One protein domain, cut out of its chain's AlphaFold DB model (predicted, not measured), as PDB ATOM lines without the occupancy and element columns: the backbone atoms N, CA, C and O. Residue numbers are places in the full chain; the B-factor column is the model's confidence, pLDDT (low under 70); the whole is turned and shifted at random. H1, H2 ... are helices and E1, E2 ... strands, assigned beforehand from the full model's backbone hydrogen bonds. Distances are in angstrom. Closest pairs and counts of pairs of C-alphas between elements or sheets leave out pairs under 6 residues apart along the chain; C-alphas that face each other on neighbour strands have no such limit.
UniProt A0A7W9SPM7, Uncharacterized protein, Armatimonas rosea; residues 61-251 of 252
ATOM      1  N   ARG A  61     272.077 374.205 333.191       31.69
ATOM      2  CA  ARG A  61     270.967 373.272 333.368       31.69
ATOM      3  C   ARG A  61     271.274 371.975 332.632       31.69
ATOM      4  O   ARG A  61     271.749 371.959 331.498       31.69
ATOM      5  N   GLU A  62     271.013 370.870 333.309       37.62
ATOM      6  CA  GLU A  62     271.002 369.555 332.684       37.62
ATOM      7  C   GLU A  62     269.858 369.516 331.660       37.62
ATOM      8  O   GLU A  62     268.693 369.667 332.040       37.62
ATOM      9  N   LEU A  63     270.154 369.287 330.374       36.22
ATOM     10  CA  LEU A  63     269.125 368.783 329.469       36.22
ATOM     11  C   LEU A  63     268.828 367.360 329.912       36.22
ATOM     12  O   LEU A  63     269.526 366.410 329.553       36.22
ATOM     13  N   ARG A  64     267.753 367.211 330.684       38.94
ATOM     14  CA  ARG A  64     267.015 365.957 330.689       38.94
ATOM     15  C   ARG A  64     266.367 365.823 329.325       38.94
ATOM     16  O   ARG A  64     265.255 366.291 329.098       38.94
ATOM     17  N   LEU A  65     267.099 365.209 328.406       41.75
ATOM     18  CA  LEU A  65     266.464 364.578 327.270       41.75
ATOM     19  C   LEU A  65     265.596 363.467 327.860       41.75
ATOM     20  O   LEU A  65     266.111 362.524 328.460       41.75
ATOM     21  N   GLU A  66     264.276 363.614 327.741       42.19
ATOM     22  CA  GLU A  66     263.347 362.500 327.929       42.19
ATOM     23  C   GLU A  66     263.908 361.283 327.173       42.19
ATOM     24  O   GLU A  66     264.523 361.475 326.119       42.19
ATOM     25  N   PRO A  67     263.718 360.041 327.645       42.16
ATOM     26  CA  PRO A  67     264.261 358.858 326.982       42.16
ATOM     27  C   PRO A  67     264.023 358.862 325.462       42.16
ATOM     28  O   PRO A  67     264.928 358.526 324.706       42.16
ATOM     29  N   GLY A  68     262.874 359.368 324.992       43.88
ATOM     30  CA  GLY A  68     262.583 359.555 323.564       43.88
ATOM     31  C   GLY A  68     263.456 360.584 322.822       43.88
ATOM     32  O   GLY A  68     263.742 360.386 321.645       43.88
ATOM     33  N   GLY A  69     263.928 361.642 323.484       45.25
ATOM     34  CA  GLY A  69     264.786 362.681 322.905       45.25
ATOM     35  C   GLY A  69     266.227 362.224 322.653       45.25
ATOM     36  O   GLY A  69     266.821 362.611 321.649       45.25
ATOM     37  N   VAL A  70     266.779 361.346 323.501       47.28
ATOM     38  CA  VAL A  70     268.114 360.751 323.267       47.28
ATOM     39  C   VAL A  70     268.089 359.857 322.025       47.28
ATOM     40  O   VAL A  70     268.959 359.977 321.166       47.28
ATOM     41  N   TYR A  71     267.058 359.015 321.881       46.56
ATOM     42  CA  TYR A  71     266.886 358.186 320.682       46.56
ATOM     43  C   TYR A  71     266.718 359.026 319.415       46.56
ATOM     44  O   TYR A  71     267.271 358.673 318.378       46.56
ATOM     45  N   GLN A  72     265.993 360.146 319.487       54.00
ATOM     46  CA  GLN A  72     265.849 361.061 318.354       54.00
ATOM     47  C   GLN A  72     267.168 361.734 317.979       54.00
ATOM     48  O   GLN A  72     267.441 361.865 316.792       54.00
ATOM     49  N   LEU A  73     268.008 362.108 318.948       52.47
ATOM     50  CA  LEU A  73     269.316 362.701 318.669       52.47
ATOM     51  C   LEU A  73     270.270 361.688 318.027       52.47
ATOM     52  O   LEU A  73     270.910 362.013 317.032       52.47
ATOM     53  N   VAL A  74     270.343 360.462 318.555       54.28
ATOM     54  CA  VAL A  74     271.177 359.392 317.979       54.28
ATOM     55  C   VAL A  74     270.703 359.065 316.567       54.28
ATOM     56  O   VAL A  74     271.499 359.117 315.636       54.28
ATOM     57  N   ARG A  75     269.395 358.862 316.377       60.50
ATOM     58  CA  ARG A  75     268.807 358.593 315.063       60.50
ATOM     59  C   ARG A  75     268.991 359.756 314.091       60.50
ATOM     60  O   ARG A  75     269.300 359.522 312.935       60.50
ATOM     61  N   ALA A  76     268.838 361.001 314.534       59.41
ATOM     62  CA  ALA A  76     269.102 362.167 313.698       59.41
ATOM     63  C   ALA A  76     270.587 362.278 313.351       59.41
ATOM     64  O   ALA A  76     270.917 362.673 312.244       59.41
ATOM     65  N   THR A  77     271.487 361.902 314.262       58.41
ATOM     66  CA  THR A  77     272.929 361.869 313.993       58.41
ATOM     67  C   THR A  77     273.267 360.771 312.989       58.41
ATOM     68  O   THR A  77     274.068 361.016 312.099       58.41
ATOM     69  N   GLU A  78     272.618 359.608 313.065       64.38
ATOM     70  CA  GLU A  78     272.722 358.528 312.074       64.38
ATOM     71  C   GLU A  78     272.100 358.919 310.726       64.38
ATOM     72  O   GLU A  78     272.692 358.667 309.684       64.38
ATOM     73  N   GLU A  79     270.944 359.586 310.712       67.69
ATOM     74  CA  GLU A  79     270.276 360.057 309.491       67.69
ATOM     75  C   GLU A  79     271.044 361.211 308.832       67.69
ATOM     76  O   GLU A  79     271.142 361.258 307.603       67.69
ATOM     77  N   VAL A  80     271.621 362.115 309.634       65.06
ATOM     78  CA  VAL A  80     272.577 363.125 309.175       65.06
ATOM     79  C   VAL A  80     273.827 362.420 308.676       65.06
ATOM     80  O   VAL A  80     274.223 362.701 307.561       65.06
ATOM     81  N   ALA A  81     274.402 361.463 309.405       63.22
ATOM     82  CA  ALA A  81     275.561 360.696 308.950       63.22
ATOM     83  C   ALA A  81     275.279 359.962 307.631       63.22
ATOM     84  O   ALA A  81     276.132 359.972 306.762       63.22
ATOM     85  N   HIS A  82     274.076 359.420 307.423       67.00
ATOM     86  CA  HIS A  82     273.650 358.807 306.162       67.00
ATOM     87  C   HIS A  82     273.408 359.827 305.038       67.00
ATOM     88  O   HIS A  82     273.694 359.547 303.875       67.00
ATOM     89  N   HIS A  83     272.919 361.030 305.352       61.66
ATOM     90  CA  HIS A  83     272.869 362.141 304.391       61.66
ATOM     91  C   HIS A  83     274.269 362.659 304.038       61.66
ATOM     92  O   HIS A  83     274.515 363.078 302.904       61.66
ATOM     93  N   VAL A  84     275.167 362.616 305.020       58.09
ATOM     94  CA  VAL A  84     276.571 363.023 304.976       58.09
ATOM     95  C   VAL A  84     277.463 361.899 304.443       58.09
ATOM     96  O   VAL A  84     278.590 362.179 304.081       58.09
ATOM     97  N   ASP A  85     276.957 360.674 304.272       46.59
ATOM     98  CA  ASP A  85     277.666 359.510 303.703       46.59
ATOM     99  C   ASP A  85     277.903 359.642 302.190       46.59
ATOM    100  O   ASP A  85     278.460 358.762 301.528       46.59
ATOM    101  N   LYS A  86     277.531 360.787 301.604       52.66
ATOM    102  CA  LYS A  86     278.254 361.264 300.428       52.66
ATOM    103  C   LYS A  86     279.686 361.564 300.885       52.66
ATOM    104  O   LYS A  86     279.838 362.387 301.770       52.66
ATOM    105  N   PRO A  87     280.734 360.986 300.274       51.97
ATOM    106  CA  PRO A  87     282.099 360.870 300.826       51.97
ATOM    107  C   PRO A  87     282.875 362.180 301.097       51.97
ATOM    108  O   PRO A  87     284.098 362.170 301.194       51.97
ATOM    109  N   THR A  88     282.206 363.323 301.172       64.75
ATOM    110  CA  THR A  88     282.783 364.659 301.191       64.75
ATOM    111  C   THR A  88     282.329 365.503 302.376       64.75
ATOM    112  O   THR A  88     282.624 366.685 302.351       64.75
ATOM    113  N   GLY A  89     281.592 364.983 303.365       70.25
ATOM    114  CA  GLY A  89     281.126 365.769 304.517       70.25
ATOM    115  C   GLY A  89     281.701 365.298 305.861       70.25
ATOM    116  O   GLY A  89     281.794 364.104 306.120       70.25
ATOM    117  N   HIS A  90     282.066 366.239 306.732       79.81
ATOM    118  CA  HIS A  90     282.578 366.017 308.085       79.81
ATOM    119  C   HIS A  90     281.667 366.700 309.108       79.81
ATOM    120  O   HIS A  90     281.447 367.910 309.041       79.81
ATOM    121  N   LEU A  91     281.138 365.948 310.073       84.12
ATOM    122  CA  LEU A  91     280.354 366.520 311.168       84.12
ATOM    123  C   LEU A  91     281.277 367.304 312.113       84.12
ATOM    124  O   LEU A  91     282.171 366.728 312.723       84.12
ATOM    125  N   LEU A  92     281.033 368.607 312.258       83.94
ATOM    126  CA  LEU A  92     281.790 369.483 313.160       83.94
ATOM    127  C   LEU A  92     281.225 369.489 314.586       83.94
ATOM    128  O   LEU A  92     281.939 369.796 315.541       83.94
ATOM    129  N   GLY A  93     279.927 369.210 314.726       83.38
ATOM    130  CA  GLY A  93     279.232 369.152 316.007       83.38
ATOM    131  C   GLY A  93     277.737 369.449 315.895       83.38
ATOM    132  O   GLY A  93     277.203 369.650 314.804       83.38
ATOM    133  N   ILE A  94     277.072 369.492 317.050       84.12
ATOM    134  CA  ILE A  94     275.655 369.847 317.190       84.12
ATOM    135  C   ILE A  94     275.555 371.083 318.089       84.12
ATOM    136  O   ILE A  94     276.158 371.125 319.164       84.12
ATOM    137  N   THR A  95     274.824 372.102 317.642       86.62
ATOM    138  CA  THR A  95     274.592 373.341 318.396       86.62
ATOM    139  C   THR A  95     273.580 373.131 319.537       86.62
ATOM    140  O   THR A  95     272.787 372.188 319.493       86.62
ATOM    141  N   PRO A  96     273.530 374.023 320.551       83.94
ATOM    142  CA  PRO A  96     272.540 373.935 321.634       83.94
ATOM    143  C   PRO A  96     271.080 373.994 321.164       83.94
ATOM    144  O   PRO A  96     270.204 373.426 321.806       83.94
ATOM    145  N   ASP A  97     270.817 374.650 320.031       86.06
ATOM    146  CA  ASP A  97     269.503 374.690 319.379       86.06
ATOM    147  C   ASP A  97     269.273 373.521 318.403       86.06
ATOM    148  O   ASP A  97     268.460 373.625 317.488       86.06
ATOM    149  N   LEU A  98     269.986 372.407 318.613       85.56
ATOM    150  CA  LEU A  98     269.827 371.134 317.907       85.56
ATOM    151  C   LEU A  98     270.043 371.237 316.392       85.56
ATOM    152  O   LEU A  98     269.340 370.609 315.604       85.56
ATOM    153  N   ARG A  99     271.038 372.012 315.954       84.94
ATOM    154  CA  ARG A  99     271.470 372.019 314.553       84.94
ATOM    155  C   ARG A  99     272.760 371.230 314.399       84.94
ATOM    156  O   ARG A  99     273.761 371.556 315.031       84.94
ATOM    157  N   ALA A 100     272.760 370.217 313.538       84.25
ATOM    158  CA  ALA A 100     273.992 369.550 313.134       84.25
ATOM    159  C   ALA A 100     274.742 370.439 312.139       84.25
ATOM    160  O   ALA A 100     274.183 370.852 311.122       84.25
ATOM    161  N   VAL A 101     276.002 370.742 312.436       85.81
ATOM    162  CA  VAL A 101     276.870 371.554 311.581       85.81
ATOM    163  C   VAL A 101     277.849 370.626 310.886       85.81
ATOM    164  O   VAL A 101     278.668 369.973 311.528       85.81
ATOM    165  N   VAL A 102     277.760 370.577 309.566       86.75
ATOM    166  CA  VAL A 102     278.577 369.730 308.705       86.75
ATOM    167  C   VAL A 102     279.456 370.621 307.846       86.75
ATOM    168  O   VAL A 102     279.004 371.604 307.262       86.75
ATOM    169  N   TYR A 103     280.729 370.275 307.769       84.88
ATOM    170  CA  TYR A 103     281.668 370.850 306.831       84.88
ATOM    171  C   TYR A 103     281.774 369.947 305.612       84.88
ATOM    172  O   TYR A 103     282.130 368.784 305.738       84.88
ATOM    173  N   GLU A 104     281.516 370.486 304.429       81.94
ATOM    174  CA  GLU A 104     281.803 369.788 303.182       81.94
ATOM    175  C   GLU A 104     283.095 370.360 302.591       81.94
ATOM    176  O   GLU A 104     283.081 371.465 302.021       81.94
ATOM    177  N   PRO A 105     284.242 369.663 302.722       68.50
ATOM    178  CA  PRO A 105     285.400 369.954 301.906       68.50
ATOM    179  C   PRO A 105     284.990 369.870 300.446       68.50
ATOM    180  O   PRO A 105     284.655 368.808 299.926       68.50
ATOM    181  N   GLY A 106     285.041 371.007 299.759       60.00
ATOM    182  CA  GLY A 106     284.952 371.028 298.309       60.00
ATOM    183  C   GLY A 106     286.173 370.319 297.721       60.00
ATOM    184  O   GLY A 106     287.151 370.975 297.386       60.00
ATOM    185  N   PHE A 107     286.160 368.988 297.619       46.62
ATOM    186  CA  PHE A 107     287.272 368.191 297.087       46.62
ATOM    187  C   PHE A 107     286.783 366.937 296.333       46.62
ATOM    188  O   PHE A 107     285.685 366.466 296.617       46.62
ATOM    189  N   PRO A 108     287.586 366.329 295.421       48.72
ATOM    190  CA  PRO A 108     288.869 366.771 294.868       48.72
ATOM    191  C   PRO A 108     288.894 366.700 293.323       48.72
ATOM    192  O   PRO A 108     288.709 365.646 292.724       48.72
ATOM    193  N   THR A 109     289.252 367.779 292.630       35.34
ATOM    194  CA  THR A 109     289.915 367.611 291.323       35.34
ATOM    195  C   THR A 109     291.214 368.386 291.354       35.34
ATOM    196  O   THR A 109     291.274 369.489 291.895       35.34
ATOM    197  N   ALA A 110     292.278 367.743 290.875       35.41
ATOM    198  CA  ALA A 110     293.638 368.251 290.840       35.41
ATOM    199  C   ALA A 110     293.655 369.747 290.486       35.41
ATOM    200  O   ALA A 110     293.351 370.123 289.358       35.41
ATOM    201  N   ARG A 111     293.986 370.586 291.477       43.00
ATOM    202  CA  ARG A 111     293.837 372.052 291.449       43.00
ATOM    203  C   ARG A 111     292.376 372.491 291.251       43.00
ATOM    204  O   ARG A 111     291.973 372.741 290.111       43.00
ATOM    205  N   PRO A 112     291.591 372.689 292.327       43.12
ATOM    206  CA  PRO A 112     290.347 373.433 292.187       43.12
ATOM    207  C   PRO A 112     290.675 374.774 291.521       43.12
ATOM    208  O   PRO A 112     291.565 375.496 291.966       43.12
ATOM    209  N   LYS A 113     289.985 375.112 290.424       48.41
ATOM    210  CA  LYS A 113     290.109 376.445 289.800       48.41
ATOM    211  C   LYS A 113     289.695 377.563 290.768       48.41
ATOM    212  O   LYS A 113     290.061 378.707 290.542       48.41
ATOM    213  N   ASN A 114     288.975 377.203 291.833       53.25
ATOM    214  CA  ASN A 114     288.642 378.040 292.977       53.25
ATOM    215  C   ASN A 114     288.858 377.245 294.279       53.25
ATOM    216  O   ASN A 114     287.911 376.628 294.758       53.25
ATOM    217  N   PRO A 115     290.062 377.253 294.884       53.41
ATOM    218  CA  PRO A 115     290.250 376.808 296.272       53.41
ATOM    219  C   PRO A 115     289.552 377.741 297.286       53.41
ATOM    220  O   PRO A 115     289.684 377.565 298.488       53.41
ATOM    221  N   GLU A 116     288.839 378.763 296.807       60.28
ATOM    222  CA  GLU A 116     288.429 379.937 297.575       60.28
ATOM    223  C   GLU A 116     287.139 379.743 298.390       60.28
ATOM    224  O   GLU A 116     286.707 380.688 299.046       60.28
ATOM    225  N   VAL A 117     286.490 378.571 298.350       62.78
ATOM    226  CA  VAL A 117     285.198 378.381 299.032       62.78
ATOM    227  C   VAL A 117     285.071 377.001 299.676       62.78
ATOM    228  O   VAL A 117     284.967 375.989 298.988       62.78
ATOM    229  N   ALA A 118     285.001 376.989 301.006       73.31
ATOM    230  CA  ALA A 118     284.476 375.878 301.797       73.31
ATOM    231  C   ALA A 118     282.950 376.021 301.954       73.31
ATOM    232  O   ALA A 118     282.429 377.136 301.906       73.31
ATOM    233  N   ALA A 119     282.224 374.918 302.148       80.88
ATOM    234  CA  ALA A 119     280.795 374.955 302.458       80.88
ATOM    235  C   ALA A 119     280.547 374.466 303.890       80.88
ATOM    236  O   ALA A 119     281.012 373.396 304.279       80.88
ATOM    237  N   ILE A 120     279.817 375.265 304.666       82.56
ATOM    238  CA  ILE A 120     279.285 374.888 305.976       82.56
ATOM    239  C   ILE A 120     277.791 374.663 305.784       82.56
ATOM    240  O   ILE A 120     277.075 375.591 305.412       82.56
ATOM    241  N   THR A 121     277.318 373.451 306.034       82.94
ATOM    242  CA  THR A 121     275.906 373.094 305.942       82.94
ATOM    243  C   THR A 121     275.356 372.844 307.341       82.94
ATOM    244  O   THR A 121     275.851 371.984 308.063       82.94
ATOM    245  N   ALA A 122     274.328 373.596 307.735       83.69
ATOM    246  CA  ALA A 122     273.610 373.380 308.988       83.69
ATOM    247  C   ALA A 122     272.273 372.671 308.732       83.69
ATOM    248  O   ALA A 122     271.486 373.108 307.891       83.69
ATOM    249  N   PHE A 123     271.999 371.612 309.491       81.31
ATOM    250  CA  PHE A 123     270.758 370.840 309.457       81.31
ATOM    251  C   PHE A 123     270.009 371.035 310.771       81.31
ATOM    252  O   PHE A 123     270.542 370.705 311.827       81.31
ATOM    253  N   GLY A 124     268.787 371.565 310.733       82.19
ATOM    254  CA  GLY A 124     267.944 371.628 311.931       82.19
ATOM    255  C   GLY A 124     267.400 370.248 312.289       82.19
ATOM    256  O   GLY A 124     266.856 369.576 311.418       82.19
ATOM    257  N   ILE A 125     267.527 369.835 313.548       80.56
ATOM    258  CA  ILE A 125     266.964 368.587 314.071       80.56
ATOM    259  C   ILE A 125     265.761 368.963 314.936       80.56
ATOM    260  O   ILE A 125     265.918 369.528 316.017       80.56
ATOM    261  N   GLY A 126     264.553 368.697 314.437       77.81
ATOM    262  CA  GLY A 126     263.307 368.995 315.144       77.81
ATOM    263  C   GLY A 126     262.411 367.770 315.311       77.81
ATOM    264  O   GLY A 126     262.692 366.695 314.787       77.81
ATOM    265  N   GLU A 127     261.277 367.957 315.990       74.94
ATOM    266  CA  GLU A 127     260.278 366.898 316.239       74.94
ATOM    267  C   GLU A 127     259.724 366.262 314.950       74.94
ATOM    268  O   GLU A 127     259.262 365.123 314.955       74.94
ATOM    269  N   HIS A 128     259.785 366.988 313.832       77.81
ATOM    270  CA  HIS A 128     259.309 366.547 312.519       77.81
ATOM    271  C   HIS A 128     260.431 366.035 311.598       77.81
ATOM    272  O   HIS A 128     260.202 365.864 310.401       77.81
ATOM    273  N   GLY A 129     261.626 365.784 312.140       80.25
ATOM    274  CA  GLY A 129     262.784 365.276 311.404       80.25
ATOM    275  C   GLY A 129     263.801 366.357 311.032       80.25
ATOM    276  O   GLY A 129     263.909 367.394 311.692       80.25
ATOM    277  N   ILE A 130     264.580 366.084 309.981       79.31
ATOM    278  CA  ILE A 130     265.666 366.952 309.513       79.31
ATOM    279  C   ILE A 130     265.091 368.087 308.656       79.31
ATOM    280  O   ILE A 130     264.502 367.860 307.597       79.31
ATOM    281  N   ALA A 131     265.276 369.326 309.107       81.69
ATOM    282  CA  ALA A 131     264.913 370.518 308.354       81.69
ATOM    283  C   ALA A 131     265.802 370.675 307.102       81.69
ATOM    284  O   ALA A 131     266.942 370.199 307.095       81.69
ATOM    285  N   PRO A 132     265.334 371.385 306.056       83.69
ATOM    286  CA  PRO A 132     266.144 371.642 304.871       83.69
ATOM    287  C   PRO A 132     267.510 372.254 305.225       83.69
ATOM    288  O   PRO A 132     267.562 373.172 306.052       83.69
ATOM    289  N   PRO A 133     268.606 371.783 304.602       86.56
ATOM    290  CA  PRO A 133     269.943 372.278 304.897       86.56
ATOM    291  C   PRO A 133     270.084 373.762 304.570       86.56
ATOM    292  O   PRO A 133     269.677 374.228 303.503       86.56
ATOM    293  N   GLN A 134     270.737 374.491 305.468       86.56
ATOM    294  CA  GLN A 134     271.207 375.847 305.219       86.56
ATOM    295  C   GLN A 134     272.705 375.800 304.937       86.56
ATOM    296  O   GLN A 134     273.517 375.659 305.851       86.56
ATOM    297  N   THR A 135     273.071 375.903 303.661       88.19
ATOM    298  CA  THR A 135     274.473 375.910 303.236       88.19
ATOM    299  C   THR A 135     274.984 377.334 303.108       88.19
ATOM    300  O   THR A 135     274.455 378.132 302.332       88.19
ATOM    301  N   THR A 136     276.072 377.628 303.813       87.25
ATOM    302  CA  THR A 136     276.793 378.890 303.703       87.25
ATOM    303  C   THR A 136     278.194 378.674 303.158       87.25
ATOM    304  O   THR A 136     278.882 377.708 303.483       87.25
ATOM    305  N   ARG A 137     278.616 379.591 302.287       86.56
ATOM    306  CA  ARG A 137     279.937 379.584 301.663       86.56
ATOM    307  C   ARG A 137     280.920 380.347 302.539       86.56
ATOM    308  O   ARG A 137     280.733 381.535 302.777       86.56
ATOM    309  N   LEU A 138     281.971 379.664 302.971       85.81
ATOM    310  CA  LEU A 138     283.076 380.225 303.730       85.81
ATOM    311  C   LEU A 138     284.179 380.668 302.754       85.81
ATOM    312  O   LEU A 138     284.793 379.803 302.121       85.81
ATOM    313  N   PRO A 139     284.437 381.980 302.599       84.75
ATOM    314  CA  PRO A 139     285.505 382.461 301.732       84.75
ATOM    315  C   PRO A 139     286.862 382.119 302.351       84.75
ATOM    316  O   PRO A 139     287.211 382.648 303.401       84.75
ATOM    317  N   LEU A 140     287.631 381.240 301.714       86.00
ATOM    318  CA  LEU A 140     288.944 380.838 302.215       86.00
ATOM    319  C   LEU A 140     290.038 381.813 301.748       86.00
ATOM    320  O   LEU A 140     289.998 382.283 300.603       86.00
ATOM    321  N   PRO A 141     291.050 382.104 302.586       85.75
ATOM    322  CA  PRO A 141     292.239 382.821 302.139       85.75
ATOM    323  C   PRO A 141     292.902 382.109 300.950       85.75
ATOM    324  O   PRO A 141     292.994 380.885 300.912       85.75
ATOM    325  N   LYS A 142     293.435 382.868 299.984       85.94
ATOM    326  CA  LYS A 142     294.051 382.317 298.750       85.94
ATOM    327  C   LYS A 142     295.277 381.430 298.996       85.94
ATOM    328  O   LYS A 142     295.708 380.676 298.114       85.94
ATOM    329  N   THR A 143     295.874 381.590 300.169       86.75
ATOM    330  CA  THR A 143     297.032 380.845 300.653       86.75
ATOM    331  C   THR A 143     296.631 379.468 301.161       86.75
ATOM    332  O   THR A 143     297.442 378.551 301.054       86.75
ATOM    333  N   VAL A 144     295.380 379.284 301.601       87.50
ATOM    334  CA  VAL A 144     294.862 377.993 302.056       87.50
ATOM    335  C   VAL A 144     294.869 377.001 300.900       87.50
ATOM    336  O   VAL A 144     294.433 377.277 299.777       87.50
ATOM    337  N   ARG A 145     295.409 375.818 301.177       84.25
ATOM    338  CA  ARG A 145     295.421 374.681 300.255       84.25
ATOM    339  C   ARG A 145     294.503 373.580 300.726       84.25
ATOM    340  O   ARG A 145     293.861 372.940 299.897       84.25
ATOM    341  N   THR A 146     294.438 373.374 302.035       82.31
ATOM    342  CA  THR A 146     293.688 372.275 302.631       82.31
ATOM    343  C   THR A 146     293.107 372.717 303.963       82.31
ATOM    344  O   THR A 146     293.756 373.440 304.720       82.31
ATOM    345  N   VAL A 147     291.888 372.268 304.251       83.50
ATOM    346  CA  VAL A 147     291.323 372.315 305.599       83.50
ATOM    347  C   VAL A 147     291.701 371.007 306.273       83.50
ATOM    348  O   VAL A 147     291.306 369.944 305.805       83.50
ATOM    349  N   ALA A 148     292.542 371.089 307.299       80.56
ATOM    350  CA  ALA A 148     293.012 369.923 308.034       80.56
ATOM    351  C   ALA A 148     291.973 369.445 309.049       80.56
ATOM    352  O   ALA A 148     291.800 368.243 309.210       80.56
ATOM    353  N   ASP A 149     291.298 370.384 309.718       80.69
ATOM    354  CA  ASP A 149     290.330 370.086 310.773       80.69
ATOM    355  C   ASP A 149     289.360 371.262 310.989       80.69
ATOM    356  O   ASP A 149     289.625 372.399 310.573       80.69
ATOM    357  N   GLY A 150     288.246 370.996 311.667       83.88
ATOM    358  CA  GLY A 150     287.277 371.995 312.093       83.88
ATOM    359  C   GLY A 150     286.529 371.549 313.347       83.88
ATOM    360  O   GLY A 150     286.091 370.408 313.441       83.88
ATOM    361  N   VAL A 151     286.330 372.462 314.300       84.75
ATOM    362  CA  VAL A 151     285.626 372.166 315.556       84.75
ATOM    363  C   VAL A 151     284.621 373.253 315.901       84.75
ATOM    364  O   VAL A 151     284.941 374.444 315.917       84.75
ATOM    365  N   LEU A 152     283.395 372.828 316.208       84.81
ATOM    366  CA  LEU A 152     282.311 373.697 316.652       84.81
ATOM    367  C   LEU A 152     282.519 374.140 318.111       84.81
ATOM    368  O   LEU A 152     282.855 373.338 318.987       84.81
ATOM    369  N   SER A 153     282.289 375.421 318.394       83.94
ATOM    370  CA  SER A 153     282.299 375.941 319.758       83.94
ATOM    371  C   SER A 153     281.145 375.350 320.584       83.94
ATOM    372  O   SER A 153     280.091 375.015 320.043       83.94
ATOM    373  N   PRO A 154     281.284 375.247 321.918       79.25
ATOM    374  CA  PRO A 154     280.247 374.660 322.771       79.25
ATOM    375  C   PRO A 154     278.880 375.353 322.711       79.25
ATOM    376  O   PRO A 154     277.861 374.707 322.930       79.25
ATOM    377  N   ASP A 155     278.860 376.657 322.436       84.88
ATOM    378  CA  ASP A 155     277.644 377.462 322.274       84.88
ATOM    379  C   ASP A 155     277.055 377.390 320.852       84.88
ATOM    380  O   ASP A 155     276.015 377.990 320.574       84.88
ATOM    381  N   GLY A 156     277.719 376.678 319.935       86.19
ATOM    382  CA  GLY A 156     277.300 376.528 318.547       86.19
ATOM    383  C   GLY A 156     277.373 377.811 317.714       86.19
ATOM    384  O   GLY A 156     276.791 377.865 316.631       86.19
ATOM    385  N   GLN A 157     278.033 378.867 318.199       90.50
ATOM    386  CA  GLN A 157     278.092 380.155 317.500       90.50
ATOM    387  C   GLN A 157     279.310 380.295 316.590       90.50
ATOM    388  O   GLN A 157     279.279 381.099 315.653       90.50
ATOM    389  N   GLN A 158     280.382 379.552 316.861       92.56
ATOM    390  CA  GLN A 158     281.668 379.685 316.190       92.56
ATOM    391  C   GLN A 158     282.208 378.334 315.736       92.56
ATOM    392  O   GLN A 158     281.933 377.299 316.334       92.56
ATOM    393  N   VAL A 159     283.020 378.360 314.687       89.19
ATOM    394  CA  VAL A 159     283.813 377.218 314.245       89.19
ATOM    395  C   VAL A 159     285.273 377.638 314.247       89.19
ATOM    396  O   VAL A 159     285.629 378.680 313.689       89.19
ATOM    397  N   ALA A 160     286.104 376.833 314.898       88.62
ATOM    398  CA  ALA A 160     287.545 376.933 314.796       88.62
ATOM    399  C   ALA A 160     288.027 376.031 313.669       88.62
ATOM    400  O   ALA A 160     287.744 374.838 313.661       88.62
ATOM    401  N   TRP A 161     288.757 376.611 312.733       89.19
ATOM    402  CA  TRP A 161     289.287 375.939 311.563       89.19
ATOM    403  C   TRP A 161     290.785 375.782 311.690       89.19
ATOM    404  O   TRP A 161     291.475 376.717 312.103       89.19
ATOM    405  N   CYS A 162     291.283 374.631 311.263       87.12
ATOM    406  CA  CYS A 162     292.695 374.436 311.034       87.12
ATOM    407  C   CYS A 162     292.972 374.333 309.536       87.12
ATOM    408  O   CYS A 162     292.491 373.422 308.860       87.12
ATOM    409  N   PHE A 163     293.753 375.275 309.014       88.31
ATOM    410  CA  PHE A 163     294.144 375.321 307.615       88.31
ATOM    411  C   PHE A 163     295.625 375.008 307.445       88.31
ATOM    412  O   PHE A 163     296.464 375.409 308.250       88.31
ATOM    413  N   VAL A 164     295.936 374.335 306.340       85.75
ATOM    414  CA  VAL A 164     297.293 374.232 305.808       85.75
ATOM    415  C   VAL A 164     297.391 375.179 304.622       85.75
ATOM    416  O   VAL A 164     296.715 375.004 303.600       85.75
ATOM    417  N   SER A 165     298.238 376.187 304.776       90.00
ATOM    418  CA  SER A 165     298.465 377.253 303.808       90.00
ATOM    419  C   SER A 165     299.846 377.130 303.168       90.00
ATOM    420  O   SER A 165     300.805 376.690 303.798       90.00
ATOM    421  N   GLU A 166     299.959 377.539 301.904       89.81
ATOM    422  CA  GLU A 166     301.220 377.611 301.165       89.81
ATOM    423  C   GLU A 166     301.523 379.050 300.745       89.81
ATOM    424  O   GLU A 166     300.763 379.688 300.010       89.81
ATOM    425  N   TYR A 167     302.691 379.530 301.163       88.50
ATOM    426  CA  TYR A 167     303.208 380.858 300.878       88.50
ATOM    427  C   TYR A 167     304.386 380.782 299.914       88.50
ATOM    428  O   TYR A 167     305.363 380.060 300.137       88.50
ATOM    429  N   GLU A 168     304.341 381.582 298.850       87.38
ATOM    430  CA  GLU A 168     305.546 381.835 298.066       87.38
ATOM    431  C   GLU A 168     306.525 382.666 298.896       87.38
ATOM    432  O   GLU A 168     306.149 383.668 299.512       87.38
ATOM    433  N   ARG A 169     307.803 382.272 298.906       86.25
ATOM    434  CA  ARG A 169     308.814 383.064 299.612       86.25
ATOM    435  C   ARG A 169     308.966 384.429 298.927       86.25
ATOM    436  O   ARG A 169     308.927 384.489 297.690       86.25
ATOM    437  N   PRO A 170     309.201 385.516 299.680       87.75
ATOM    438  CA  PRO A 170     309.454 386.825 299.091       87.75
ATOM    439  C   PRO A 170     310.537 386.760 298.003       87.75
ATOM    440  O   PRO A 170     311.595 386.166 298.194       87.75
ATOM    441  N   GLY A 171     310.259 387.346 296.836       88.75
ATOM    442  CA  GLY A 171     311.184 387.373 295.695       88.75
ATOM    443  C   GLY A 171     311.155 386.143 294.778       88.75
ATOM    444  O   GLY A 171     311.661 386.233 293.658       88.75
ATOM    445  N   ILE A 172     310.507 385.036 295.161       90.88
ATOM    446  CA  ILE A 172     310.405 383.843 294.296       90.88
ATOM    447  C   ILE A 172     309.608 384.127 293.027       90.88
ATOM    448  O   ILE A 172     310.017 383.694 291.952       90.88
ATOM    449  N   GLY A 173     308.542 384.928 293.103       89.38
ATOM    450  CA  GLY A 173     307.796 385.340 291.911       89.38
ATOM    451  C   GLY A 173     308.664 386.090 290.890       89.38
ATOM    452  O   GLY A 173     308.494 385.913 289.684       89.38
ATOM    453  N   LEU A 174     309.640 386.879 291.354       92.75
ATOM    454  CA  LEU A 174     310.623 387.530 290.487       92.75
ATOM    455  C   LEU A 174     311.608 386.496 289.922       92.75
ATOM    456  O   LEU A 174     311.817 386.440 288.713       92.75
ATOM    457  N   LEU A 175     312.175 385.645 290.782       91.38
ATOM    458  CA  LEU A 175     313.132 384.610 290.390       91.38
ATOM    459  C   LEU A 175     312.553 383.654 289.342       91.38
ATOM    460  O   LEU A 175     313.233 383.316 288.377       91.38
ATOM    461  N   ARG A 176     311.276 383.283 289.481       93.06
ATOM    462  CA  ARG A 176     310.557 382.419 288.542       93.06
ATOM    463  C   ARG A 176     310.457 383.025 287.143       93.06
ATOM    464  O   ARG A 176     310.452 382.277 286.175       93.06
ATOM    465  N   ARG A 177     310.436 384.357 287.016       92.88
ATOM    466  CA  ARG A 177     310.440 385.041 285.710       92.88
ATOM    467  C   ARG A 177     311.798 384.983 285.010       92.88
ATOM    468  O   ARG A 177     311.832 384.928 283.788       92.88
ATOM    469  N   PHE A 178     312.901 385.006 285.761       96.06
ATOM    470  CA  PHE A 178     314.257 385.099 285.194       96.06
ATOM    471  C   PHE A 178     315.002 383.762 285.136       96.06
ATOM    472  O   PHE A 178     315.884 383.587 284.302       96.06
ATOM    473  N   SER A 179     314.673 382.822 286.021       94.69
ATOM    474  CA  SER A 179     315.291 381.499 286.079       94.69
ATOM    475  C   SER A 179     314.344 380.487 286.743       94.69
ATOM    476  O   SER A 179     314.549 380.138 287.914       94.69
ATOM    477  N   PRO A 180     313.334 379.968 286.012       91.69
ATOM    478  CA  PRO A 180     312.409 378.955 286.527       91.69
ATOM    479  C   PRO A 180     313.104 377.753 287.195       91.69
ATOM    480  O   PRO A 180     312.773 377.472 288.345       91.69
ATOM    481  N   PRO A 181     314.162 377.142 286.608       94.25
ATOM    482  CA  PRO A 181     314.830 375.992 287.228       94.25
ATOM    483  C   PRO A 181     315.470 376.293 288.587       94.25
ATOM    484  O   PRO A 181     315.707 375.382 289.375       94.25
ATOM    485  N   LEU A 182     315.802 377.562 288.856       90.81
ATOM    486  CA  LEU A 182     316.346 377.986 290.144       90.81
ATOM    487  C   LEU A 182     315.219 378.279 291.137       90.81
ATOM    488  O   LEU A 182     315.347 377.917 292.299       90.81
ATOM    489  N   ALA A 183     314.118 378.884 290.683       90.69
ATOM    490  CA  ALA A 183     312.932 379.110 291.506       90.69
ATOM    491  C   ALA A 183     312.314 377.795 292.003       90.69
ATOM    492  O   ALA A 183     311.919 377.714 293.161       90.69
ATOM    493  N   ASP A 184     312.304 376.754 291.168       89.00
ATOM    494  CA  ASP A 184     311.750 375.442 291.520       89.00
ATOM    495  C   ASP A 184     312.556 374.714 292.612       89.00
ATOM    496  O   ASP A 184     312.048 373.792 293.244       89.00
ATOM    497  N   ARG A 185     313.787 375.160 292.906       90.44
ATOM    498  CA  ARG A 185     314.584 374.661 294.043       90.44
ATOM    499  C   ARG A 185     314.156 375.239 295.391       90.44
ATOM    500  O   ARG A 185     314.635 374.777 296.422       90.44
ATOM    501  N   PHE A 186     313.294 376.252 295.395       87.06
ATOM    502  CA  PHE A 186     312.790 376.892 296.605       87.06
ATOM    503  C   PHE A 186     311.296 376.593 296.737       87.06
ATOM    504  O   PHE A 186     310.472 377.388 296.275       87.06
ATOM    505  N   PRO A 187     310.926 375.452 297.346       84.62
ATOM    506  CA  PRO A 187     309.526 375.116 297.527       84.62
ATOM    507  C   PRO A 187     308.810 376.181 298.379       84.62
ATOM    508  O   PRO A 187     309.457 376.872 299.190       84.62
ATOM    509  N   PRO A 188     307.483 376.328 298.195       85.19
ATOM    510  CA  PRO A 188     306.675 377.218 299.018       85.19
ATOM    511  C   PRO A 188     306.813 376.863 300.503       85.19
ATOM    512  O   PRO A 188     307.036 375.708 300.867       85.19
ATOM    513  N   HIS A 189     306.705 377.875 301.360       87.19
ATOM    514  CA  HIS A 189     306.635 377.672 302.802       87.19
ATOM    515  C   HIS A 189     305.228 377.231 303.182       87.19
ATOM    516  O   HIS A 189     304.256 377.876 302.794       87.19
ATOM    517  N   ARG A 190     305.131 376.153 303.955       87.44
ATOM    518  CA  ARG A 190     303.867 375.687 304.516       87.44
ATOM    519  C   ARG A 190     303.669 376.233 305.917       87.44
ATOM    520  O   ARG A 190     304.617 376.310 306.703       87.44
ATOM    521  N   MET A 191     302.441 376.628 306.206       89.00
ATOM    522  CA  MET A 191     302.035 377.147 307.501       89.00
ATOM    523  C   MET A 191     300.743 376.480 307.941       89.00
ATOM    524  O   MET A 191     299.835 376.272 307.139       89.00
ATOM    525  N   TRP A 192     300.689 376.162 309.226       87.88
ATOM    526  CA  TRP A 192     299.478 375.769 309.919       87.88
ATOM    527  C   TRP A 192     298.844 377.021 310.492       87.88
ATOM    528  O   TRP A 192     299.485 377.768 311.231       87.88
ATOM    529  N   GLU A 193     297.590 377.254 310.148       88.81
ATOM    530  CA  GLU A 193     296.855 378.432 310.575       88.81
ATOM    531  C   GLU A 193     295.587 378.013 311.293       88.81
ATOM    532  O   GLU A 193     294.886 377.089 310.880       88.81
ATOM    533  N   VAL A 194     295.280 378.725 312.366       87.62
ATOM    534  CA  VAL A 194     294.033 378.589 313.096       87.62
ATOM    535  C   VAL A 194     293.203 379.823 312.819       87.62
ATOM    536  O   VAL A 194     293.625 380.952 313.083       87.62
ATOM    537  N   TRP A 195     292.006 379.589 312.302       92.88
ATOM    538  CA  TRP A 195     291.045 380.627 311.979       92.88
ATOM    539  C   TRP A 195     289.758 380.409 312.767       92.88
ATOM    540  O   TRP A 195     289.412 379.286 313.116       92.88
ATOM    541  N   LEU A 196     289.029 381.482 313.043       92.62
ATOM    542  CA  LEU A 196     287.698 381.429 313.638       92.62
ATOM    543  C   LEU A 196     286.694 382.030 312.668       92.62
ATOM    544  O   LEU A 196     286.947 383.108 312.136       92.62
ATOM    545  N   SER A 197     285.547 381.382 312.493       94.31
ATOM    546  CA  SER A 197     284.367 381.970 311.853       94.31
ATOM    547  C   SER A 197     283.146 381.806 312.747       94.31
ATOM    548  O   SER A 197     283.145 381.003 313.680       94.31
ATOM    549  N   ARG A 198     282.070 382.526 312.442       93.62
ATOM    550  CA  ARG A 198     280.735 382.165 312.923       93.62
ATOM    551  C   ARG A 198     280.230 380.913 312.200       93.62
ATOM    552  O   ARG A 198     280.749 380.549 311.142       93.62
ATOM    553  N   THR A 199     279.217 380.256 312.760       89.81
ATOM    554  CA  THR A 199     278.570 379.087 312.131       89.81
ATOM    555  C   THR A 199     277.839 379.415 310.834       89.81
ATOM    556  O   THR A 199     277.704 378.547 309.978       89.81
ATOM    557  N   ASP A 200     277.453 380.673 310.635       88.81
ATOM    558  CA  ASP A 200     276.956 381.193 309.356       88.81
ATOM    559  C   ASP A 200     278.088 381.527 308.359       88.81
ATOM    560  O   ASP A 200     277.862 382.206 307.367       88.81
ATOM    561  N   GLY A 201     279.334 381.126 308.633       87.50
ATOM    562  CA  GLY A 201     280.500 381.394 307.788       87.50
ATOM    563  C   GLY A 201     280.989 382.848 307.779       87.50
ATOM    564  O   GLY A 201     281.977 383.153 307.109       87.50
ATOM    565  N   SER A 202     280.349 383.760 308.516       91.06
ATOM    566  CA  SER A 202     280.796 385.150 308.616       91.06
ATOM    567  C   SER A 202     281.965 385.322 309.597       91.06
ATOM    568  O   SER A 202     282.313 384.421 310.360       91.06
ATOM    569  N   GLN A 203     282.585 386.508 309.585       93.19
ATOM    570  CA  GLN A 203     283.655 386.904 310.515       93.19
ATOM    571  C   GLN A 203     284.878 385.973 310.531       93.19
ATOM    572  O   GLN A 203     285.517 385.819 311.572       93.19
ATOM    573  N   LEU A 204     285.220 385.376 309.384       93.88
ATOM    574  CA  LEU A 204     286.426 384.566 309.268       93.88
ATOM    575  C   LEU A 204     287.673 385.421 309.551       93.88
ATOM    576  O   LEU A 204     287.938 386.398 308.847       93.88
ATOM    577  N   ARG A 205     288.433 385.055 310.585       94.12
ATOM    578  CA  ARG A 205     289.658 385.752 311.001       94.12
ATOM    579  C   ARG A 205     290.721 384.787 311.506       94.12
ATOM    580  O   ARG A 205     290.396 383.796 312.153       94.12
ATOM    581  N   GLU A 206     291.977 385.109 311.242       93.69
ATOM    582  CA  GLU A 206     293.122 384.370 311.764       93.69
ATOM    583  C   GLU A 206     293.291 384.674 313.254       93.69
ATOM    584  O   GLU A 206     293.146 385.824 313.682       93.69
ATOM    585  N   VAL A 207     293.578 383.646 314.050       91.81
ATOM    586  CA  VAL A 207     293.897 383.794 315.479       91.81
ATOM    587  C   VAL A 207     295.286 383.287 315.828       91.81
ATOM    588  O   VAL A 207     295.871 383.748 316.803       91.81
ATOM    589  N   ALA A 208     295.831 382.360 315.046       86.69
ATOM    590  CA  ALA A 208     297.195 381.894 315.218       86.69
ATOM    591  C   ALA A 208     297.745 381.337 313.912       86.69
ATOM    592  O   ALA A 208     297.004 380.770 313.111       86.69
ATOM    593  N   ALA A 209     299.060 381.414 313.756       88.81
ATOM    594  CA  ALA A 209     299.766 380.745 312.685       88.81
ATOM    595  C   ALA A 209     301.127 380.253 313.167       88.81
ATOM    596  O   ALA A 209     301.794 380.904 313.975       88.81
ATOM    597  N   ALA A 210     301.537 379.098 312.661       85.19
ATOM    598  CA  ALA A 210     302.831 378.501 312.931       85.19
ATOM    599  C   ALA A 210     303.414 377.924 311.633       85.19
ATOM    600  O   ALA A 210     302.668 377.395 310.804       85.19
ATOM    601  N   PRO A 211     304.740 377.996 311.428       84.56
ATOM    602  CA  PRO A 211     305.387 377.234 310.369       84.56
ATOM    603  C   PRO A 211     305.057 375.749 310.520       84.56
ATOM    604  O   PRO A 211     305.038 375.233 311.640       84.56
ATOM    605  N   GLU A 212     304.830 375.056 309.406       77.31
ATOM    606  CA  GLU A 212     304.788 373.596 309.443       77.31
ATOM    607  C   GLU A 212     306.132 373.078 309.982       77.31
ATOM    608  O   GLU A 212     307.182 373.520 309.493       77.31
ATOM    609  N   PRO A 213     306.137 372.212 311.015       61.22
ATOM    610  CA  PRO A 213     307.378 371.723 311.593       61.22
ATOM    611  C   PRO A 213     308.239 371.059 310.506       61.22
ATOM    612  O   PRO A 213     307.708 370.349 309.648       61.22
ATOM    613  N   PRO A 214     309.566 371.294 310.497       55.34
ATOM    614  CA  PRO A 214     310.442 370.706 309.496       55.34
ATOM    615  C   PRO A 214     310.398 369.179 309.619       55.34
ATOM    616  O   PRO A 214     310.767 368.622 310.649       55.34
ATOM    617  N   PHE A 215     309.962 368.507 308.555       53.62
ATOM    618  CA  PHE A 215     309.895 367.043 308.485       53.62
ATOM    619  C   PHE A 215     311.277 366.359 308.526       53.62
ATOM    620  O   PHE A 215     311.356 365.144 308.691       53.62
ATOM    621  N   ASP A 216     312.371 367.116 308.411       37.53
ATOM    622  CA  ASP A 216     313.732 366.579 308.412       37.53
ATOM    623  C   ASP A 216     314.272 366.424 309.845       37.53
ATOM    624  O   ASP A 216     314.813 367.357 310.439       37.53
ATOM    625  N   GLY A 217     314.158 365.211 310.396       37.59
ATOM    626  CA  GLY A 217     314.933 364.761 311.563       37.59
ATOM    627  C   GLY A 217     314.138 364.484 312.840       37.59
ATOM    628  O   GLY A 217     314.671 363.871 313.763       37.59
ATOM    629  N   TRP A 218     312.860 364.850 312.882       29.86
ATOM    630  CA  TRP A 218     311.913 364.282 313.838       29.86
ATOM    631  C   TRP A 218     311.217 363.133 313.125       29.86
ATOM    632  O   TRP A 218     310.633 363.337 312.065       29.86
ATOM    633  N   HIS A 219     311.287 361.919 313.675       35.56
ATOM    634  CA  HIS A 219     310.405 360.832 313.254       35.56
ATOM    635  C   HIS A 219     308.970 361.230 313.629       35.56
ATOM    636  O   HIS A 219     308.433 360.817 314.652       35.56
ATOM    637  N   VAL A 220     308.360 362.085 312.814       35.03
ATOM    638  CA  VAL A 220     306.914 362.173 312.700       35.03
ATOM    639  C   VAL A 220     306.561 360.908 311.925       35.03
ATOM    640  O   VAL A 220     306.955 360.799 310.759       35.03
ATOM    641  N   PRO A 221     305.955 359.882 312.552       32.38
ATOM    642  CA  PRO A 221     305.483 358.743 311.782       32.38
ATOM    643  C   PRO A 221     304.605 359.280 310.637       32.38
ATOM    644  O   PRO A 221     303.904 360.276 310.851       32.38
ATOM    645  N   PRO A 222     304.662 358.687 309.423       33.84
ATOM    646  CA  PRO A 222     303.736 359.044 308.340       33.84
ATOM    647  C   PRO A 222     302.337 359.107 308.943       33.84
ATOM    648  O   PRO A 222     302.103 358.236 309.776       33.84
ATOM    649  N   PRO A 223     301.480 360.093 308.595       37.66
ATOM    650  CA  PRO A 223     300.237 360.390 309.306       37.66
ATOM    651  C   PRO A 223     299.518 359.092 309.643       37.66
ATOM    652  O   PRO A 223     298.822 358.502 308.821       37.66
ATOM    653  N   THR A 224     299.780 358.592 310.845       35.78
ATOM    654  CA  THR A 224     299.030 357.496 311.400       35.78
ATOM    655  C   THR A 224     297.706 358.128 311.791       35.78
ATOM    656  O   THR A 224     297.673 359.329 312.095       35.78
ATOM    657  N   PRO A 225     296.618 357.360 311.866       40.34
ATOM    658  CA  PRO A 225     295.355 357.822 312.446       40.34
ATOM    659  C   PRO A 225     295.461 358.333 313.910       40.34
ATOM    660  O   PRO A 225     294.459 358.520 314.583       40.34
ATOM    661  N   THR A 226     296.659 358.597 314.433       38.06
ATOM    662  CA  THR A 226     296.955 359.000 315.811       38.06
ATOM    663  C   THR A 226     297.838 360.253 315.923       38.06
ATOM    664  O   THR A 226     298.049 360.748 317.028       38.06
ATOM    665  N   GLY A 227     298.349 360.803 314.812       42.38
ATOM    666  CA  GLY A 227     299.234 361.978 314.788       42.38
ATOM    667  C   GLY A 227     298.549 363.249 314.285       42.38
ATOM    668  O   GLY A 227     299.068 363.893 313.379       42.38
ATOM    669  N   PHE A 228     297.374 363.593 314.814       54.22
ATOM    670  CA  PHE A 228     296.627 364.767 314.360       54.22
ATOM    671  C   PHE A 228     296.986 366.015 315.163       54.22
ATOM    672  O   PHE A 228     297.100 365.976 316.390       54.22
ATOM    673  N   LEU A 229     297.140 367.137 314.459       56.84
ATOM    674  CA  LEU A 229     296.956 368.437 315.082       56.84
ATOM    675  C   LEU A 229     295.456 368.596 315.313       56.84
ATOM    676  O   LEU A 229     294.701 368.782 314.366       56.84
ATOM    677  N   THR A 230     295.031 368.443 316.558       60.31
ATOM    678  CA  THR A 230     293.630 368.568 316.947       60.31
ATOM    679  C   THR A 230     293.414 369.961 317.492       60.31
ATOM    680  O   THR A 230     294.116 370.400 318.411       60.31
ATOM    681  N   VAL A 231     292.430 370.665 316.955       60.50
ATOM    682  CA  VAL A 231     291.932 371.878 317.599       60.50
ATOM    683  C   VAL A 231     290.827 371.454 318.561       60.50
ATOM    684  O   VAL A 231     290.011 370.604 318.244       60.50
ATOM    685  N   GLY A 232     290.812 371.991 319.774       60.94
ATOM    686  CA  GLY A 232     289.822 371.634 320.785       60.94
ATOM    687  C   GLY A 232     289.377 372.853 321.569       60.94
ATOM    688  O   GLY A 232     290.182 373.723 321.895       60.94
ATOM    689  N   TRP A 233     288.093 372.923 321.908       63.38
ATOM    690  CA  TRP A 233     287.564 373.992 322.750       63.38
ATOM    691  C   TRP A 233     287.355 373.497 324.180       63.38
ATOM    692  O   TRP A 233     286.562 372.593 324.442       63.38
ATOM    693  N   SER A 234     288.032 374.112 325.147       69.06
ATOM    694  CA  SER A 234     287.828 373.797 326.560       69.06
ATOM    695  C   SER A 234     286.582 374.509 327.085       69.06
ATOM    696  O   SER A 234     286.604 375.718 327.306       69.06
ATOM    697  N   ARG A 235     285.505 373.759 327.358       59.75
ATOM    698  CA  ARG A 235     284.258 374.300 327.940       59.75
ATOM    699  C   ARG A 235     284.481 375.018 329.274       59.75
ATOM    700  O   ARG A 235     283.967 376.110 329.471       59.75
ATOM    701  N   LYS A 236     285.298 374.442 330.164       64.50
ATOM    702  CA  LYS A 236     285.581 374.998 331.501       64.50
ATOM    703  C   LYS A 236     286.274 376.358 331.448       64.50
ATOM    704  O   LYS A 236     286.070 377.185 332.329       64.50
ATOM    705  N   THR A 237     287.145 376.556 330.463       69.06
ATOM    706  CA  THR A 237     287.974 377.768 330.373       69.06
ATOM    707  C   THR A 237     287.529 378.719 329.269       69.06
ATOM    708  O   THR A 237     288.021 379.841 329.221       69.06
ATOM    709  N   GLY A 238     286.627 378.286 328.386       65.81
ATOM    710  CA  GLY A 238     286.235 379.023 327.188       65.81
ATOM    711  C   GLY A 238     287.374 379.202 326.181       65.81
ATOM    712  O   GLY A 238     287.299 380.098 325.350       65.81
ATOM    713  N   GLN A 239     288.444 378.404 326.270       72.81
ATOM    714  CA  GLN A 239     289.663 378.621 325.491       72.81
ATOM    715  C   GLN A 239     289.875 377.588 324.403       72.81
ATOM    716  O   GLN A 239     289.666 376.390 324.610       72.81
ATOM    717  N   LEU A 240     290.414 378.082 323.292       68.50
ATOM    718  CA  LEU A 240     290.910 377.266 322.203       68.50
ATOM    719  C   LEU A 240     292.265 376.659 322.577       68.50
ATOM    720  O   LEU A 240     293.200 377.345 323.004       68.50
ATOM    721  N   GLN A 241     292.347 375.349 322.432       72.94
ATOM    722  CA  GLN A 241     293.542 374.559 322.642       72.94
ATOM    723  C   GLN A 241     293.917 373.900 321.325       72.94
ATOM    724  O   GLN A 241     293.059 373.477 320.558       72.94
ATOM    725  N   LEU A 242     295.213 373.809 321.084       68.31
ATOM    726  CA  LEU A 242     295.766 373.062 319.972       68.31
ATOM    727  C   LEU A 242     296.574 371.919 320.570       68.31
ATOM    728  O   LEU A 242     297.432 372.146 321.420       68.31
ATOM    729  N   ALA A 243     296.264 370.689 320.194       65.81
ATOM    730  CA  ALA A 243     297.007 369.510 320.599       65.81
ATOM    731  C   ALA A 243     297.784 368.993 319.391       65.81
ATOM    732  O   ALA A 243     297.203 368.769 318.340       65.81
ATOM    733  N   TYR A 244     299.093 368.807 319.528       60.81
ATOM    734  CA  TYR A 244     299.933 368.231 318.482       60.81
ATOM    735  C   TYR A 244     300.922 367.257 319.118       60.81
ATOM    736  O   TYR A 244     301.662 367.635 320.031       60.81
ATOM    737  N   HIS A 245     300.885 365.987 318.696       63.31
ATOM    738  CA  HIS A 245     301.682 364.888 319.269       63.31
ATOM    739  C   HIS A 245     301.678 364.861 320.811       63.31
ATOM    740  O   HIS A 245     302.720 364.791 321.460       63.31
ATOM    741  N   GLY A 246     300.494 364.982 321.419       58.72
ATOM    742  CA  GLY A 246     300.331 364.959 322.879       58.72
ATOM    743  C   GLY A 246     300.780 366.234 323.610       58.72
ATOM    744  O   GLY A 246     300.574 366.346 324.819       58.72
ATOM    745  N   THR A 247     301.332 367.222 322.902       57.41
ATOM    746  CA  THR A 247     301.640 368.543 323.463       57.41
ATOM    747  C   THR A 247     300.443 369.465 323.281       57.41
ATOM    748  O   THR A 247     299.914 369.581 322.179       57.41
ATOM    749  N   ARG A 248     300.003 370.116 324.365       63.69
ATOM    750  CA  ARG A 248     298.869 371.051 324.361       63.69
ATOM    751  C   ARG A 248     299.368 372.491 324.390       63.69
ATOM    752  O   ARG A 248     300.120 372.872 325.285       63.69
ATOM    753  N   TYR A 249     298.882 373.291 323.456       65.94
ATOM    754  CA  TYR A 249     299.170 374.706 323.306       65.94
ATOM    755  C   TYR A 249     297.899 375.504 323.599       65.94
ATOM    756  O   TYR A 249     296.815 375.180 323.112       65.94
ATOM    757  N   ARG A 250     298.027 376.550 324.420       64.56
ATOM    758  CA  ARG A 250     296.955 377.520 324.661       64.56
ATOM    759  C   ARG A 250     297.109 378.647 323.651       64.56
ATOM    760  O   ARG A 250     298.136 379.324 323.660       64.56
ATOM    761  N   LEU A 251     296.083 378.866 322.839       62.94
ATOM    762  CA  LEU A 251     296.023 380.024 321.957       62.94
ATOM    763  C   LEU A 251     295.550 381.227 322.791       62.94
ATOM    764  O   LEU A 251     294.636 381.088 323.610       62.94
TER     765      LEU A 251
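This is residues 61 to 251 of the 252 residues of an uncharacterized protein of Armatimonas rosea (UniProt A0A7W9SPM7). A four-stranded sheet, E5 E6 E7 E8, is partly face to face with a second, E1 E2 E3 E4, and with a smaller third, E9 E10 E11. H1 runs over one face of the second sheet, and at the other end of the long axis a small head of H2 and H3 follows E6. The printed part has 191 residues, in the order H1, E1 to E6, H2, H3, E7 to E11: three named helices and eleven strands, mixed in class. Each sheet runs in the order named and is antiparallel. The whole is only just loose, close to compact, with a radius of gyration of the C-alphas of 19.5 A and spans of 68 by 36 by 30 A.

The strongly twisted sheet of E5, residues 144 to 152, E6, 158 to 167, E7, 189 to 198, and E8, 205 to 211, has hairpins E5 and E6, with N 148 and O 162 2.8 A apart, and E7 and E8, with N 194 and O 208 2.8 A apart. Between E6 and E7, N 163 and O 193 are 2.8 A apart. E5 bends by 62 degrees at residue 148, and E6 by 52 degrees at residue 164. E1, residues 90 to 94, E2, 99 to 104, E3, 117 to 126, and E4, 134 to 139, form a meander, each strand the antiparallel neighbour of the one before; N 92 and O 101, N 102 and O 121, and N 120 and O 136 are 2.8, 2.8 and 2.9 A apart. These two sheets, in a stack of sheets, face each other at 10.0 A; the closest C-alphas of E1 and E5 are Leu 92 and Val 151, 5.3 A. E9, residues 230 to 234, E10, 239 to 244, and E11, 247 to 250, form another meander, with N 232 and O 241 2.8 A and N 242 and O 249 2.9 A apart. It faces the E5 sheet at 9.8 A; the closest C-alphas of E5 and E9 are Val 151 and Val 231, 6.6 A. H1, residues 67 to 84, is on the E1 sheet in two layers, helix over sheet, at a height of 8.8 A, along the strands at 17 degrees to E2 on the local plane. H2, residues 172 to 178, and H3, 180 to 183, touch at the C-alphas of Arg 176 and Ala 183, 5.0 A. O i to N i+4 pairs are within hydrogen-bond range in 13 of 14 cases in H1 and 2 of 3 in H2; H3 is too short for one.

H1 starts at C-alpha 67 (264.261, 358.858, 326.982) and is 25.6 A long. E3, E7 and E6 measure 28.8, 28.2 and 26.5 A. E11 ends at C-alpha 250 (296.955, 377.520, 324.661).

The C-alphas farthest apart, Pro 67 and Phe 178, are 70.2 A apart. The printed part has no cut; the long links are E2 to E3 and E8 to E9. Mean pLDDT of the printed part is 72.5, with 78 residues under 70, among them residues 61 to 88 and 213 to 238.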